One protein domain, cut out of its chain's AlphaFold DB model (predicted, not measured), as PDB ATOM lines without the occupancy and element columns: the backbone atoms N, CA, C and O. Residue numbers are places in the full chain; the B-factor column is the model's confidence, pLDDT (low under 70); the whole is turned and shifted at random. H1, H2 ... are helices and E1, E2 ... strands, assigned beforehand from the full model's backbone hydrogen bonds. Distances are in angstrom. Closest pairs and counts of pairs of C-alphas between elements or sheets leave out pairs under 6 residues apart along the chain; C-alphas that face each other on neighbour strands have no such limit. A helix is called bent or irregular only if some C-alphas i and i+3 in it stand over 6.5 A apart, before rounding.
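This is residues 167 to 211 and 232 to 296 of the 301 residues of an uncharacterized protein of Ktedonobacteraceae bacterium (UniProt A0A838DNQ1). Two small three-stranded antiparallel sheets, in the orders E1-E2-E3 and E4-E5-E6, stand next to each other, and helix H3 runs past both, grazing each. The bent helix H1 packs on H3 at one end of the domain, and short H2 sits at the other end beside E6. The printed part has 110 residues with three named helices and six named strands, in the order H1 E1 E2 H2 E3 E4 E5 E6 H3; its class is mixed, helices and strands. It is compact, with a radius of gyration of the C-alphas of 13.5 A and spans of 37 by 30 by 30 A.

Start at H1, residues 167 to 186, assigned by its hydrogen bonds as one helix but bent: C-alphas 176 and 179 are 7.0 A apart. Its arms H1a, residues 167 to 176, and H1b, residues 179 to 186, stand at a steep tilt of 59 degrees. H1a touches H3, residues 282 to 296, at H3's residues 283 to 287 alone; the closest C-alphas, of Thr 174 and Leu 284, are 5.0 A apart. Next find the hairpin E1, residues 196 to 198, and E2, residues 202 to 205, with N 197 and O 204 at 2.8 A, within hydrogen-bond range. E3, residues 242 to 244, is antiparallel to E2, with N 203 and O 243 at 2.9 A. E4, residues 248 to 253, E5, residues 259 to 264, and E6, residues 270 to 275, make a meander, each strand the antiparallel neighbour of the one before; look for N 261 and O 252 at 2.8 A, and N 260 and O 274 at 2.8 A. H2, residues 234 to 238, is on this sheet; its closest C-alpha pair with E6, Leu 234 and Trp 271, is 5.1 A apart. H3 only grazes both sheets. Each O i to N i+4 pair is within hydrogen-bond range in H1a, H1b and H2, and 10 of 11 in H3.

Find C-alpha 167 at (230.186, 254.193, 137.145); from there H1a runs 14.1 A. E4 spans 15.0 A, E5 16.4 A and E6 13.5 A. H3 runs 22.3 A to C-alpha 296 at (216.219, 256.128, 114.595) and is irregular, with C-alphas 293 and 296 7.9 A apart.

The two C-alphas farthest apart, of Glu 168 and Ser 238, are 38.4 A apart. Residues 212 to 231 are not printed, and C-alphas 211 and 232 stand 21.4 A apart across this cut. Of the links printed whole, none is long. Residues 208 to 211 have pLDDT under 70.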
ATOM      1  N   PRO A 167     230.457 253.792 138.525       75.56
ATOM      2  CA  PRO A 167     230.186 254.193 137.145       75.56
ATOM      3  C   PRO A 167     230.821 253.279 136.089       75.56
ATOM      4  O   PRO A 167     230.149 252.892 135.139       75.56
ATOM      5  N   GLU A 168     232.083 252.869 136.265       77.94
ATOM      6  CA  GLU A 168     232.761 251.968 135.316       77.94
ATOM      7  C   GLU A 168     232.079 250.596 135.241       77.94
ATOM      8  O   GLU A 168     231.924 250.011 134.166       77.94
ATOM      9  N   ILE A 169     231.647 250.073 136.390       77.50
ATOM     10  CA  ILE A 169     230.978 248.775 136.471       77.50
ATOM     11  C   ILE A 169     229.558 248.870 135.931       77.50
ATOM     12  O   ILE A 169     229.145 247.997 135.174       77.50
ATOM     13  N   GLU A 170     228.822 249.923 136.276       79.19
ATOM     14  CA  GLU A 170     227.497 250.194 135.722       79.19
ATOM     15  C   GLU A 170     227.560 250.324 134.203       79.19
ATOM     16  O   GLU A 170     226.752 249.709 133.507       79.19
ATOM     17  N   GLN A 171     228.561 251.029 133.675       84.19
ATOM     18  CA  GLN A 171     228.792 251.152 132.242       84.19
ATOM     19  C   GLN A 171     229.123 249.796 131.606       84.19
ATOM     20  O   GLN A 171     228.531 249.445 130.586       84.19
ATOM     21  N   ALA A 172     230.011 248.996 132.207       84.69
ATOM     22  CA  ALA A 172     230.374 247.676 131.688       84.69
ATOM     23  C   ALA A 172     229.193 246.688 131.710       84.69
ATOM     24  O   ALA A 172     228.959 245.964 130.741       84.69
ATOM     25  N   VAL A 173     228.416 246.674 132.798       84.44
ATOM     26  CA  VAL A 173     227.205 245.851 132.934       84.44
ATOM     27  C   VAL A 173     226.139 246.306 131.941       84.44
ATOM     28  O   VAL A 173     225.513 245.466 131.297       84.44
ATOM     29  N   THR A 174     225.955 247.616 131.774       90.81
ATOM     30  CA  THR A 174     225.017 248.184 130.800       90.81
ATOM     31  C   THR A 174     225.417 247.806 129.381       90.81
ATOM     32  O   THR A 174     224.595 247.246 128.663       90.81
ATOM     33  N   ALA A 175     226.682 247.993 128.998       90.19
ATOM     34  CA  ALA A 175     227.190 247.619 127.679       90.19
ATOM     35  C   ALA A 175     226.996 246.123 127.376       90.19
ATOM     36  O   ALA A 175     226.662 245.756 126.252       90.19
ATOM     37  N   TYR A 176     227.156 245.260 128.382       90.19
ATOM     38  CA  TYR A 176     226.939 243.822 128.238       90.19
ATOM     39  C   TYR A 176     225.453 243.437 128.121       90.19
ATOM     40  O   TYR A 176     225.102 242.551 127.342       90.19
ATOM     41  N   LEU A 177     224.566 244.072 128.896       91.62
ATOM     42  CA  LEU A 177     223.141 243.720 128.948       91.62
ATOM     43  C   LEU A 177     222.293 244.404 127.869       91.62
ATOM     44  O   LEU A 177     221.260 243.852 127.479       91.62
ATOM     45  N   LEU A 178     222.714 245.572 127.384       95.62
ATOM     46  CA  LEU A 178     221.949 246.408 126.459       95.62
ATOM     47  C   LEU A 178     221.547 245.684 125.163       95.62
ATOM     48  O   LEU A 178     220.359 245.732 124.846       95.62
ATOM     49  N   PRO A 179     222.430 244.952 124.448       96.50
ATOM     50  CA  PRO A 179     222.042 244.287 123.201       96.50
ATOM     51  C   PRO A 179     220.886 243.299 123.394       96.50
ATOM     52  O   PRO A 179     219.935 243.274 122.620       96.50
ATOM     53  N   ARG A 180     220.922 242.527 124.487       95.94
ATOM     54  CA  ARG A 180     219.870 241.560 124.819       95.94
ATOM     55  C   ARG A 180     218.590 242.237 125.310       95.94
ATOM     56  O   ARG A 180     217.496 241.716 125.089       95.94
ATOM     57  N   ALA A 181     218.706 243.358 126.022       96.44
ATOM     58  CA  ALA A 181     217.549 244.153 126.418       96.44
ATOM     59  C   ALA A 181     216.833 244.706 125.177       96.44
ATOM     60  O   ALA A 181     215.628 244.511 125.048       96.44
ATOM     61  N   LEU A 182     217.579 245.275 124.225       97.00
ATOM     62  CA  LEU A 182     217.049 245.758 122.948       97.00
ATOM     63  C   LEU A 182     216.386 244.643 122.135       97.00
ATOM     64  O   LEU A 182     215.258 244.821 121.694       97.00
ATOM     65  N   GLU A 183     217.022 243.476 122.007       96.69
ATOM     66  CA  GLU A 183     216.436 242.321 121.308       96.69
ATOM     67  C   GLU A 183     215.090 241.905 121.924       96.69
ATOM     68  O   GLU A 183     214.105 241.687 121.219       96.69
ATOM     69  N   ASN A 184     215.012 241.825 123.256       96.88
ATOM     70  CA  ASN A 184     213.763 241.491 123.941       96.88
ATOM     71  C   ASN A 184     212.696 242.578 123.752       96.88
ATOM     72  O   ASN A 184     211.536 242.238 123.528       96.88
ATOM     73  N   TYR A 185     213.086 243.852 123.820       97.12
ATOM     74  CA  TYR A 185     212.191 244.983 123.593       97.12
ATOM     75  C   TYR A 185     211.610 244.964 122.170       97.12
ATOM     76  O   TYR A 185     210.395 245.011 121.994       97.12
ATOM     77  N   GLN A 186     212.467 244.800 121.159       95.94
ATOM     78  CA  GLN A 186     212.083 244.702 119.746       95.94
ATOM     79  C   GLN A 186     211.205 243.476 119.465       95.94
ATOM     80  O   GLN A 186     210.308 243.534 118.628       95.94
ATOM     81  N   ALA A 187     211.394 242.385 120.212       97.38
ATOM     82  CA  ALA A 187     210.519 241.214 120.175       97.38
ATOM     83  C   ALA A 187     209.149 241.434 120.858       97.38
ATOM     84  O   ALA A 187     208.391 240.477 121.022       97.38
ATOM     85  N   GLY A 188     208.836 242.657 121.302       96.88
ATOM     86  CA  GLY A 188     207.589 243.002 121.987       96.88
ATOM     87  C   GLY A 188     207.506 242.472 123.419       96.88
ATOM     88  O   GLY A 188     206.420 242.440 123.996       96.88
ATOM     89  N   LYS A 189     208.624 242.022 124.005       96.88
ATOM     90  CA  LYS A 189     208.633 241.570 125.397       96.88
ATOM     91  C   LYS A 189     208.730 242.766 126.326       96.88
ATOM     92  O   LYS A 189     209.595 243.624 126.188       96.88
ATOM     93  N   THR A 190     207.892 242.731 127.344       96.44
ATOM     94  CA  THR A 190     207.916 243.672 128.450       96.44
ATOM     95  C   THR A 190     209.180 243.488 129.300       96.44
ATOM     96  O   THR A 190     209.503 242.375 129.724       96.44
ATOM     97  N   LEU A 191     209.895 244.580 129.573       96.25
ATOM     98  CA  LEU A 191     211.110 244.602 130.387       96.25
ATOM     99  C   LEU A 191     210.829 245.263 131.734       96.25
ATOM    100  O   LEU A 191     210.434 246.423 131.782       96.25
ATOM    101  N   SER A 192     211.050 244.540 132.832       94.50
ATOM    102  CA  SER A 192     210.837 245.064 134.185       94.50
ATOM    103  C   SER A 192     212.152 245.478 134.838       94.50
ATOM    104  O   SER A 192     213.100 244.695 134.925       94.50
ATOM    105  N   PHE A 193     212.164 246.703 135.348       93.69
ATOM    106  CA  PHE A 193     213.242 247.329 136.101       93.69
ATOM    107  C   PHE A 193     212.759 247.660 137.521       93.69
ATOM    108  O   PHE A 193     213.043 248.726 138.051       93.69
ATOM    109  N   GLY A 194     211.999 246.764 138.154       89.31
ATOM    110  CA  GLY A 194     211.396 247.017 139.464       89.31
ATOM    111  C   GLY A 194     210.084 247.784 139.327       89.31
ATOM    112  O   GLY A 194     209.116 247.238 138.808       89.31
ATOM    113  N   TRP A 195     210.040 249.032 139.795       90.62
ATOM    114  CA  TRP A 195     208.826 249.865 139.722       90.62
ATOM    115  C   TRP A 195     208.519 250.396 138.321       90.62
ATOM    116  O   TRP A 195     207.417 250.886 138.082       90.62
ATOM    117  N   LEU A 196     209.485 250.303 137.408       94.31
ATOM    118  CA  LEU A 196     209.335 250.701 136.018       94.31
ATOM    119  C   LEU A 196     209.307 249.473 135.127       94.31
ATOM    120  O   LEU A 196     210.145 248.581 135.245       94.31
ATOM    121  N   THR A 197     208.361 249.470 134.206       95.81
ATOM    122  CA  THR A 197     208.198 248.432 133.206       95.81
ATOM    123  C   THR A 197     208.119 249.095 131.833       95.81
ATOM    124  O   THR A 197     207.392 250.065 131.653       95.81
ATOM    125  N   LEU A 198     208.904 248.604 130.880       97.06
ATOM    126  CA  LEU A 198     209.054 249.164 129.539       97.06
ATOM    127  C   LEU A 198     208.492 248.195 128.500       97.06
ATOM    128  O   LEU A 198     208.829 247.009 128.522       97.06
ATOM    129  N   ASP A 199     207.678 248.694 127.576       97.06
ATOM    130  CA  ASP A 199     207.210 247.947 126.408       97.06
ATOM    131  C   ASP A 199     207.157 248.831 125.150       97.06
ATOM    132  O   ASP A 199     207.581 249.988 125.156       97.06
ATOM    133  N   ASN A 200     206.667 248.280 124.040       96.69
ATOM    134  CA  ASN A 200     206.584 249.004 122.772       96.69
ATOM    135  C   ASN A 200     205.540 250.138 122.762       96.69
ATOM    136  O   ASN A 200     205.558 250.948 121.839       96.69
ATOM    137  N   GLN A 201     204.647 250.218 123.753       97.62
ATOM    138  CA  GLN A 201     203.631 251.269 123.856       97.62
ATOM    139  C   GLN A 201     204.107 252.433 124.732       97.62
ATOM    140  O   GLN A 201     203.799 253.592 124.448       97.62
ATOM    141  N   GLY A 202     204.851 252.149 125.802       97.31
ATOM    142  CA  GLY A 202     205.283 253.185 126.730       97.31
ATOM    143  C   GLY A 202     206.000 252.696 127.985       97.31
ATOM    144  O   GLY A 202     206.565 251.603 128.067       97.31
ATOM    145  N   LEU A 203     205.950 253.569 128.987       97.06
ATOM    146  CA  LEU A 203     206.395 253.346 130.354       97.06
ATOM    147  C   LEU A 203     205.201 252.984 131.235       97.06
ATOM    148  O   LEU A 203     204.229 253.733 131.317       97.06
ATOM    149  N   HIS A 204     205.311 251.885 131.968       96.12
ATOM    150  CA  HIS A 204     204.352 251.484 132.989       96.12
ATOM    151  C   HIS A 204     204.983 251.607 134.372       96.12
ATOM    152  O   HIS A 204     206.074 251.094 134.624       96.12
ATOM    153  N   LEU A 205     204.273 252.244 135.296       94.31
ATOM    154  CA  LEU A 205     204.573 252.199 136.717       94.31
ATOM    155  C   LEU A 205     203.884 250.974 137.291       94.31
ATOM    156  O   LEU A 205     202.661 250.879 137.278       94.31
ATOM    157  N   THR A 206     204.665 250.026 137.790       87.88
ATOM    158  CA  THR A 206     204.142 248.818 138.429       87.88
ATOM    159  C   THR A 206     204.387 248.928 139.933       87.88
ATOM    160  O   THR A 206     205.381 248.389 140.428       87.88
ATOM    161  N   PRO A 207     203.541 249.672 140.679       71.12
ATOM    162  CA  PRO A 207     203.612 249.681 142.130       71.12
ATOM    163  C   PRO A 207     203.281 248.262 142.604       71.12
ATOM    164  O   PRO A 207     202.136 247.836 142.591       71.12
ATOM    165  N   GLU A 208     204.319 247.513 142.964       59.28
ATOM    166  CA  GLU A 208     204.256 246.168 143.540       59.28
ATOM    167  C   GLU A 208     203.836 245.011 142.609       59.28
ATOM    168  O   GLU A 208     202.715 244.516 142.609       59.28
ATOM    169  N   GLN A 209     204.843 244.372 142.017       48.50
ATOM    170  CA  GLN A 209     205.124 242.997 142.436       48.50
ATOM    171  C   GLN A 209     206.414 243.026 143.245       48.50
ATOM    172  O   GLN A 209     207.504 242.742 142.748       48.50
ATOM    173  N   THR A 210     206.316 243.429 144.512       48.97
ATOM    174  CA  THR A 210     207.378 243.130 145.468       48.97
ATOM    175  C   THR A 210     207.626 241.630 145.370       48.97
ATOM    176  O   THR A 210     206.718 240.830 145.596       48.97
ATOM    177  N   PHE A 211     208.837 241.242 144.951       49.09
ATOM    178  CA  PHE A 211     209.293 239.859 145.022       49.09
ATOM    179  C   PHE A 211     208.812 239.311 146.364       49.09
ATOM    180  O   PHE A 211     209.243 239.805 147.408       49.09
ATOM    181  N   GLN A 232     206.123 259.588 144.120       84.38
ATOM    182  CA  GLN A 232     205.546 260.930 144.021       84.38
ATOM    183  C   GLN A 232     205.286 261.270 142.553       84.38
ATOM    184  O   GLN A 232     205.849 260.650 141.655       84.38
ATOM    185  N   GLY A 233     204.426 262.254 142.301       83.25
ATOM    186  CA  GLY A 233     204.100 262.713 140.949       83.25
ATOM    187  C   GLY A 233     202.601 262.775 140.685       83.25
ATOM    188  O   GLY A 233     201.783 262.291 141.472       83.25
ATOM    189  N   LEU A 234     202.240 263.408 139.570       77.69
ATOM    190  CA  LEU A 234     200.845 263.595 139.169       77.69
ATOM    191  C   LEU A 234     200.153 262.259 138.853       77.69
ATOM    192  O   LEU A 234     198.974 262.084 139.158       77.69
ATOM    193  N   CYS A 235     200.911 261.304 138.314       79.75
ATOM    194  CA  CYS A 235     200.454 259.959 137.981       79.75
ATOM    195  C   CYS A 235     199.955 259.194 139.225       79.75
ATOM    196  O   CYS A 235     198.906 258.560 139.208       79.75
ATOM    197  N   VAL A 236     200.642 259.360 140.361       78.50
ATOM    198  CA  VAL A 236     200.319 258.687 141.627       78.50
ATOM    199  C   VAL A 236     199.027 259.230 142.221       78.50
ATOM    200  O   VAL A 236     198.221 258.477 142.756       78.50
ATOM    201  N   ALA A 237     198.820 260.545 142.113       78.44
ATOM    202  CA  ALA A 237     197.609 261.197 142.598       78.44
ATOM    203  C   ALA A 237     196.384 260.892 141.721       78.44
ATOM    204  O   ALA A 237     195.263 260.901 142.221       78.44
ATOM    205  N   SER A 238     196.598 260.640 140.426       83.06
ATOM    206  CA  SER A 238     195.539 260.372 139.444       83.06
ATOM    207  C   SER A 238     195.256 258.883 139.220       83.06
ATOM    208  O   SER A 238     194.214 258.553 138.660       83.06
ATOM    209  N   GLY A 239     196.150 257.985 139.650       87.62
ATOM    210  CA  GLY A 239     196.086 256.553 139.335       87.62
ATOM    211  C   GLY A 239     196.478 256.221 137.889       87.62
ATOM    212  O   GLY A 239     196.260 255.100 137.433       87.62
ATOM    213  N   GLU A 240     197.040 257.180 137.146       89.94
ATOM    214  CA  GLU A 240     197.575 256.947 135.804       89.94
ATOM    215  C   GLU A 240     198.902 256.189 135.934       89.94
ATOM    216  O   GLU A 240     199.905 256.743 136.362       89.94
ATOM    217  N   HIS A 241     198.927 254.905 135.588       93.62
ATOM    218  CA  HIS A 241     200.136 254.078 135.696       93.62
ATOM    219  C   HIS A 241     200.847 253.851 134.361       93.62
ATOM    220  O   HIS A 241     201.828 253.119 134.319       93.62
ATOM    221  N   PHE A 242     200.381 254.471 133.281       96.25
ATOM    222  CA  PHE A 242     200.905 254.273 131.935       96.25
ATOM    223  C   PHE A 242     201.207 255.618 131.272       96.25
ATOM    224  O   PHE A 242     200.374 256.521 131.301       96.25
ATOM    225  N   LEU A 243     202.389 255.742 130.673       96.94
ATOM    226  CA  LEU A 243     202.829 256.900 129.904       96.94
ATOM    227  C   LEU A 243     203.267 256.449 128.505       96.94
ATOM    228  O   LEU A 243     204.344 255.859 128.378       96.94
ATOM    229  N   PRO A 244     202.480 256.753 127.457       97.75
ATOM    230  CA  PRO A 244     202.882 256.518 126.073       97.75
ATOM    231  C   PRO A 244     204.212 257.197 125.733       97.75
ATOM    232  O   PRO A 244     204.460 258.324 126.178       97.75
ATOM    233  N   TRP A 245     205.033 256.563 124.892       97.31
ATOM    234  CA  TRP A 245     206.335 257.116 124.480       97.31
ATOM    235  C   TRP A 245     206.227 258.509 123.857       97.31
ATOM    236  O   TRP A 245     207.003 259.406 124.179       97.31
ATOM    237  N   GLU A 246     205.207 258.726 123.029       96.81
ATOM    238  CA  GLU A 246     204.915 260.014 122.389       96.81
ATOM    239  C   GLU A 246     204.632 261.151 123.382       96.81
ATOM    240  O   GLU A 246     204.876 262.317 123.060       96.81
ATOM    241  N   ASN A 247     204.185 260.815 124.595       97.50
ATOM    242  CA  ASN A 247     203.841 261.757 125.653       97.50
ATOM    243  C   ASN A 247     204.987 261.993 126.643       97.50
ATOM    244  O   ASN A 247     204.895 262.923 127.443       97.50
ATOM    245  N   LEU A 248     206.066 261.210 126.599       97.31
ATOM    246  CA  LEU A 248     207.251 261.450 127.420       97.31
ATOM    247  C   LEU A 248     207.987 262.698 126.909       97.31
ATOM    248  O   LEU A 248     208.397 262.763 125.750       97.31
ATOM    249  N   ALA A 249     208.126 263.714 127.760       95.88
ATOM    250  CA  ALA A 249     208.825 264.953 127.420       95.88
ATOM    251  C   ALA A 249     210.328 264.832 127.663       95.88
ATOM    252  O   ALA A 249     211.134 265.136 126.789       95.88
ATOM    253  N   CYS A 250     210.691 264.412 128.871       95.50
ATOM    254  CA  CYS A 250     212.065 264.221 129.297       95.50
ATOM    255  C   CYS A 250     212.109 263.349 130.552       95.50
ATOM    256  O   CYS A 250     211.102 263.145 131.241       95.50
ATOM    257  N   TYR A 251     213.301 262.849 130.842       96.56
ATOM    258  CA  TYR A 251     213.616 262.107 132.047       96.56
ATOM    259  C   TYR A 251     215.037 262.446 132.492       96.56
ATOM    260  O   TYR A 251     215.885 262.784 131.667       96.56
ATOM    261  N   TRP A 252     215.285 262.405 133.796       95.88
ATOM    262  CA  TRP A 252     216.604 262.666 134.366       95.88
ATOM    263  C   TRP A 252     216.697 262.096 135.780       95.88
ATOM    264  O   TRP A 252     215.684 261.810 136.420       95.88
ATOM    265  N   ILE A 253     217.922 261.931 136.269       93.50
ATOM    266  CA  ILE A 253     218.174 261.671 137.687       93.50
ATOM    267  C   ILE A 253     218.210 263.021 138.409       93.50
ATOM    268  O   ILE A 253     218.818 263.967 137.906       93.50
ATOM    269  N   ASP A 254     217.540 263.126 139.555       92.69
ATOM    270  CA  ASP A 254     217.550 264.333 140.380       92.69
ATOM    271  C   ASP A 254     218.971 264.739 140.819       92.69
ATOM    272  O   ASP A 254     219.901 263.936 140.837       92.69
ATOM    273  N   GLU A 255     219.152 266.001 141.212       87.31
ATOM    274  CA  GLU A 255     220.472 266.530 141.606       87.31
ATOM    275  C   GLU A 255     221.090 265.777 142.794       87.31
ATOM    276  O   GLU A 255     222.310 265.722 142.941       87.31
ATOM    277  N   ALA A 256     220.249 265.173 143.638       84.06
ATOM    278  CA  ALA A 256     220.682 264.375 144.775       84.06
ATOM    279  C   ALA A 256     221.103 262.941 144.396       84.06
ATOM    280  O   ALA A 256     221.638 262.231 145.249       84.06
ATOM    281  N   GLY A 257     220.866 262.499 143.156       85.06
ATOM    282  CA  GLY A 257     221.230 261.160 142.695       85.06
ATOM    283  C   GLY A 257     220.414 260.041 143.343       85.06
ATOM    284  O   GLY A 257     220.923 258.933 143.508       85.06
ATOM    285  N   ASN A 258     219.180 260.327 143.760       87.38
ATOM    286  CA  ASN A 258     218.332 259.437 144.551       87.38
ATOM    287  C   ASN A 258     217.022 259.056 143.853       87.38
ATOM    288  O   ASN A 258     216.411 258.057 144.240       87.38
ATOM    289  N   ALA A 259     216.573 259.806 142.845       91.81
ATOM    290  CA  ALA A 259     215.312 259.548 142.156       91.81
ATOM    291  C   ALA A 259     215.395 259.780 140.640       91.81
ATOM    292  O   ALA A 259     216.014 260.725 140.163       91.81
ATOM    293  N   LEU A 260     214.706 258.923 139.888       95.06
ATOM    294  CA  LEU A 260     214.411 259.097 138.473       95.06
ATOM    295  C   LEU A 260     213.136 259.928 138.321       95.06
ATOM    296  O   LEU A 260     212.051 259.517 138.742       95.06
ATOM    297  N   VAL A 261     213.274 261.095 137.704       95.94
ATOM    298  CA  VAL A 261     212.187 262.029 137.427       95.94
ATOM    299  C   VAL A 261     211.739 261.865 135.978       95.94
ATOM    300  O   VAL A 261     212.555 261.904 135.062       95.94
ATOM    301  N   LEU A 262     210.433 261.693 135.774       96.75
ATOM    302  CA  LEU A 262     209.784 261.551 134.471       96.75
ATOM    303  C   LEU A 262     208.800 262.709 134.264       96.75
ATOM    304  O   LEU A 262     207.994 263.008 135.149       96.75
ATOM    305  N   SER A 263     208.831 263.355 133.099       95.88
ATOM    306  CA  SER A 263     207.935 264.466 132.746       95.88
ATOM    307  C   SER A 263     207.100 264.152 131.505       95.88
ATOM    308  O   SER A 263     207.588 263.539 130.554       95.88
ATOM    309  N   LYS A 264     205.836 264.586 131.511       96.44
ATOM    310  CA  LYS A 264     204.868 264.405 130.422       96.44
ATOM    311  C   LYS A 264     204.736 265.696 129.609       96.44
ATOM    312  O   LYS A 264     204.741 266.795 130.165       96.44
ATOM    313  N   LYS A 265     204.632 265.583 128.282       96.81
ATOM    314  CA  LYS A 265     204.534 266.733 127.368       96.81
ATOM    315  C   LYS A 265     203.312 267.584 127.696       96.81
ATOM    316  O   LYS A 265     202.220 267.069 127.903       96.81
ATOM    317  N   GLY A 266     203.509 268.901 127.721       95.69
ATOM    318  CA  GLY A 266     202.452 269.869 128.027       95.69
ATOM    319  C   GLY A 266     202.147 270.043 129.518       95.69
ATOM    320  O   GLY A 266     201.389 270.945 129.871       95.69
ATOM    321  N   GLU A 267     202.760 269.258 130.407       93.75
ATOM    322  CA  GLU A 267     202.563 269.379 131.852       93.75
ATOM    323  C   GLU A 267     203.743 270.092 132.523       93.75
ATOM    324  O   GLU A 267     204.908 269.814 132.259       93.75
ATOM    325  N   ARG A 268     203.446 271.028 133.437       88.62
ATOM    326  CA  ARG A 268     204.481 271.710 134.244       88.62
ATOM    327  C   ARG A 268     204.983 270.867 135.415       88.62
ATOM    328  O   ARG A 268     206.016 271.184 135.993       88.62
ATOM    329  N   LYS A 269     204.213 269.855 135.822       91.44
ATOM    330  CA  LYS A 269     204.539 268.978 136.950       91.44
ATOM    331  C   LYS A 269     205.187 267.698 136.439       91.44
ATOM    332  O   LYS A 269     204.950 267.278 135.312       91.44
ATOM    333  N   HIS A 270     205.994 267.072 137.288       94.56
ATOM    334  CA  HIS A 270     206.546 265.752 137.003       94.56
ATOM    335  C   HIS A 270     205.414 264.725 136.940       94.56
ATOM    336  O   HIS A 270     204.543 264.692 137.820       94.56
ATOM    337  N   TRP A 271     205.451 263.883 135.910       95.25
ATOM    338  CA  TRP A 271     204.536 262.759 135.781       95.25
ATOM    339  C   TRP A 271     204.781 261.789 136.933       95.25
ATOM    340  O   TRP A 271     203.864 261.537 137.714       95.25
ATOM    341  N   ALA A 272     206.033 261.358 137.118       95.38
ATOM    342  CA  ALA A 272     206.447 260.453 138.187       95.38
ATOM    343  C   ALA A 272     207.844 260.794 138.723       95.38
ATOM    344  O   ALA A 272     208.707 261.269 137.986       95.38
ATOM    345  N   ILE A 273     208.064 260.516 140.006       94.81
ATOM    346  CA  ILE A 273     209.355 260.560 140.692       94.81
ATOM    347  C   ILE A 273     209.532 259.195 141.359       94.81
ATOM    348  O   ILE A 273     208.832 258.867 142.324       94.81
ATOM    349  N   VAL A 274     210.439 258.391 140.807       93.50
ATOM    350  CA  VAL A 274     210.691 257.006 141.217       93.50
ATOM    351  C   VAL A 274     212.032 256.939 141.950       93.50
ATOM    352  O   VAL A 274     213.054 257.243 141.339       93.50
ATOM    353  N   PRO A 275     212.082 256.540 143.232       91.06
ATOM    354  CA  PRO A 275     213.349 256.343 143.935       91.06
ATOM    355  C   PRO A 275     214.260 255.365 143.181       91.06
ATOM    356  O   PRO A 275     213.818 254.286 142.792       91.06
ATOM    357  N   LEU A 276     215.539 255.696 142.994       88.44
ATOM    358  CA  LEU A 276     216.477 254.853 142.242       88.44
ATOM    359  C   LEU A 276     216.693 253.485 142.894       88.44
ATOM    360  O   LEU A 276     216.902 252.502 142.194       88.44
ATOM    361  N   GLU A 277     216.550 253.385 144.217       84.31
ATOM    362  CA  GLU A 277     216.566 252.109 144.949       84.31
ATOM    363  C   GLU A 277     215.464 251.134 144.492       84.31
ATOM    364  O   GLU A 277     215.569 249.923 144.690       84.31
ATOM    365  N   GLN A 278     214.395 251.663 143.891       87.38
ATOM    366  CA  GLN A 278     213.256 250.913 143.366       87.38
ATOM    367  C   GLN A 278     213.385 250.605 141.866       87.38
ATOM    368  O   GLN A 278     212.552 249.872 141.322       87.38
ATOM    369  N   VAL A 279     214.422 251.135 141.208       90.81
ATOM    370  CA  VAL A 279     214.727 250.898 139.798       90.81
ATOM    371  C   VAL A 279     215.891 249.914 139.701       90.81
ATOM    372  O   VAL A 279     217.026 250.220 140.057       90.81
ATOM    373  N   ALA A 280     215.628 248.704 139.214       87.88
ATOM    374  CA  ALA A 280     216.690 247.735 138.979       87.88
ATOM    375  C   ALA A 280     217.578 248.228 137.829       87.88
ATOM    376  O   ALA A 280     217.069 248.481 136.750       87.88
ATOM    377  N   ASN A 281     218.891 248.336 138.042       90.88
ATOM    378  CA  ASN A 281     219.864 248.788 137.035       90.88
ATOM    379  C   ASN A 281     219.438 250.086 136.295       90.88
ATOM    380  O   ASN A 281     219.089 250.042 135.109       90.88
ATOM    381  N   PRO A 282     219.460 251.245 136.979       91.44
ATOM    382  CA  PRO A 282     218.993 252.508 136.412       91.44
ATOM    383  C   PRO A 282     219.787 252.933 135.173       91.44
ATOM    384  O   PRO A 282     219.187 253.431 134.227       91.44
ATOM    385  N   ALA A 283     221.097 252.666 135.119       92.44
ATOM    386  CA  ALA A 283     221.929 252.966 133.951       92.44
ATOM    387  C   ALA A 283     221.435 252.246 132.683       92.44
ATOM    388  O   ALA A 283     221.261 252.877 131.638       92.44
ATOM    389  N   LEU A 284     221.130 250.944 132.778       95.19
ATOM    390  CA  LEU A 284     220.555 250.181 131.668       95.19
ATOM    391  C   LEU A 284     219.162 250.688 131.285       95.19
ATOM    392  O   LEU A 284     218.877 250.802 130.097       95.19
ATOM    393  N   CYS A 285     218.315 251.000 132.271       96.19
ATOM    394  CA  CYS A 285     216.971 251.537 132.036       96.19
ATOM    395  C   CYS A 285     217.027 252.858 131.250       96.19
ATOM    396  O   CYS A 285     216.388 252.980 130.208       96.19
ATOM    397  N   LEU A 286     217.850 253.811 131.693       95.94
ATOM    398  CA  LEU A 286     218.020 255.112 131.040       95.94
ATOM    399  C   LEU A 286     218.603 254.976 129.635       95.94
ATOM    400  O   LEU A 286     218.055 255.537 128.694       95.94
ATOM    401  N   THR A 287     219.653 254.164 129.481       96.00
ATOM    402  CA  THR A 287     220.280 253.913 128.173       96.00
ATOM    403  C   THR A 287     219.288 253.288 127.191       96.00
ATOM    404  O   THR A 287     219.299 253.596 125.998       96.00
ATOM    405  N   LEU A 288     218.411 252.410 127.680       96.69
ATOM    406  CA  LEU A 288     217.369 251.806 126.864       96.69
ATOM    407  C   LEU A 288     216.313 252.840 126.448       96.69
ATOM    408  O   LEU A 288     215.959 252.875 125.275       96.69
ATOM    409  N   ILE A 289     215.863 253.707 127.364       97.00
ATOM    410  CA  ILE A 289     214.941 254.809 127.042       97.00
ATOM    411  C   ILE A 289     215.570 255.749 126.000       97.00
ATOM    412  O   ILE A 289     214.914 256.069 125.012       97.00
ATOM    413  N   ASP A 290     216.845 256.122 126.158       96.25
ATOM    414  CA  ASP A 290     217.581 256.949 125.186       96.25
ATOM    415  C   ASP A 290     217.578 256.300 123.803       96.25
ATOM    416  O   ASP A 290     217.302 256.943 122.790       96.25
ATOM    417  N   THR A 291     217.862 254.998 123.761       95.69
ATOM    418  CA  THR A 291     217.918 254.248 122.505       95.69
ATOM    419  C   THR A 291     216.540 254.163 121.844       95.69
ATOM    420  O   THR A 291     216.455 254.285 120.627       95.69
ATOM    421  N   ILE A 292     215.461 254.008 122.617       95.44
ATOM    422  CA  ILE A 292     214.082 253.969 122.101       95.44
ATOM    423  C   ILE A 292     213.659 255.335 121.544       95.44
ATOM    424  O   ILE A 292     213.055 255.397 120.478       95.44
ATOM    425  N   LEU A 293     213.965 256.427 122.249       95.00
ATOM    426  CA  LEU A 293     213.520 257.768 121.854       95.00
ATOM    427  C   LEU A 293     214.347 258.375 120.716       95.00
ATOM    428  O   LEU A 293     213.808 259.157 119.934       95.00
ATOM    429  N   TYR A 294     215.642 258.055 120.632       94.50
ATOM    430  CA  TYR A 294     216.576 258.723 119.718       94.50
ATOM    431  C   TYR A 294     217.261 257.790 118.709       94.50
ATOM    432  O   TYR A 294     217.934 258.286 117.803       94.50
ATOM    433  N   GLY A 295     217.107 256.468 118.833       87.50
ATOM    434  CA  GLY A 295     217.828 255.470 118.031       87.50
ATOM    435  C   GLY A 295     217.688 255.654 116.519       87.50
ATOM    436  O   GLY A 295     218.691 255.610 115.814       87.50
ATOM    437  N   ASP A 296     216.488 255.982 116.035       71.75
ATOM    438  CA  ASP A 296     216.219 256.128 114.595       71.75
ATOM    439  C   ASP A 296     216.874 257.370 113.963       71.75
ATOM    440  O   ASP A 296     217.077 257.435 112.751       71.75
TER     441      ASP A 296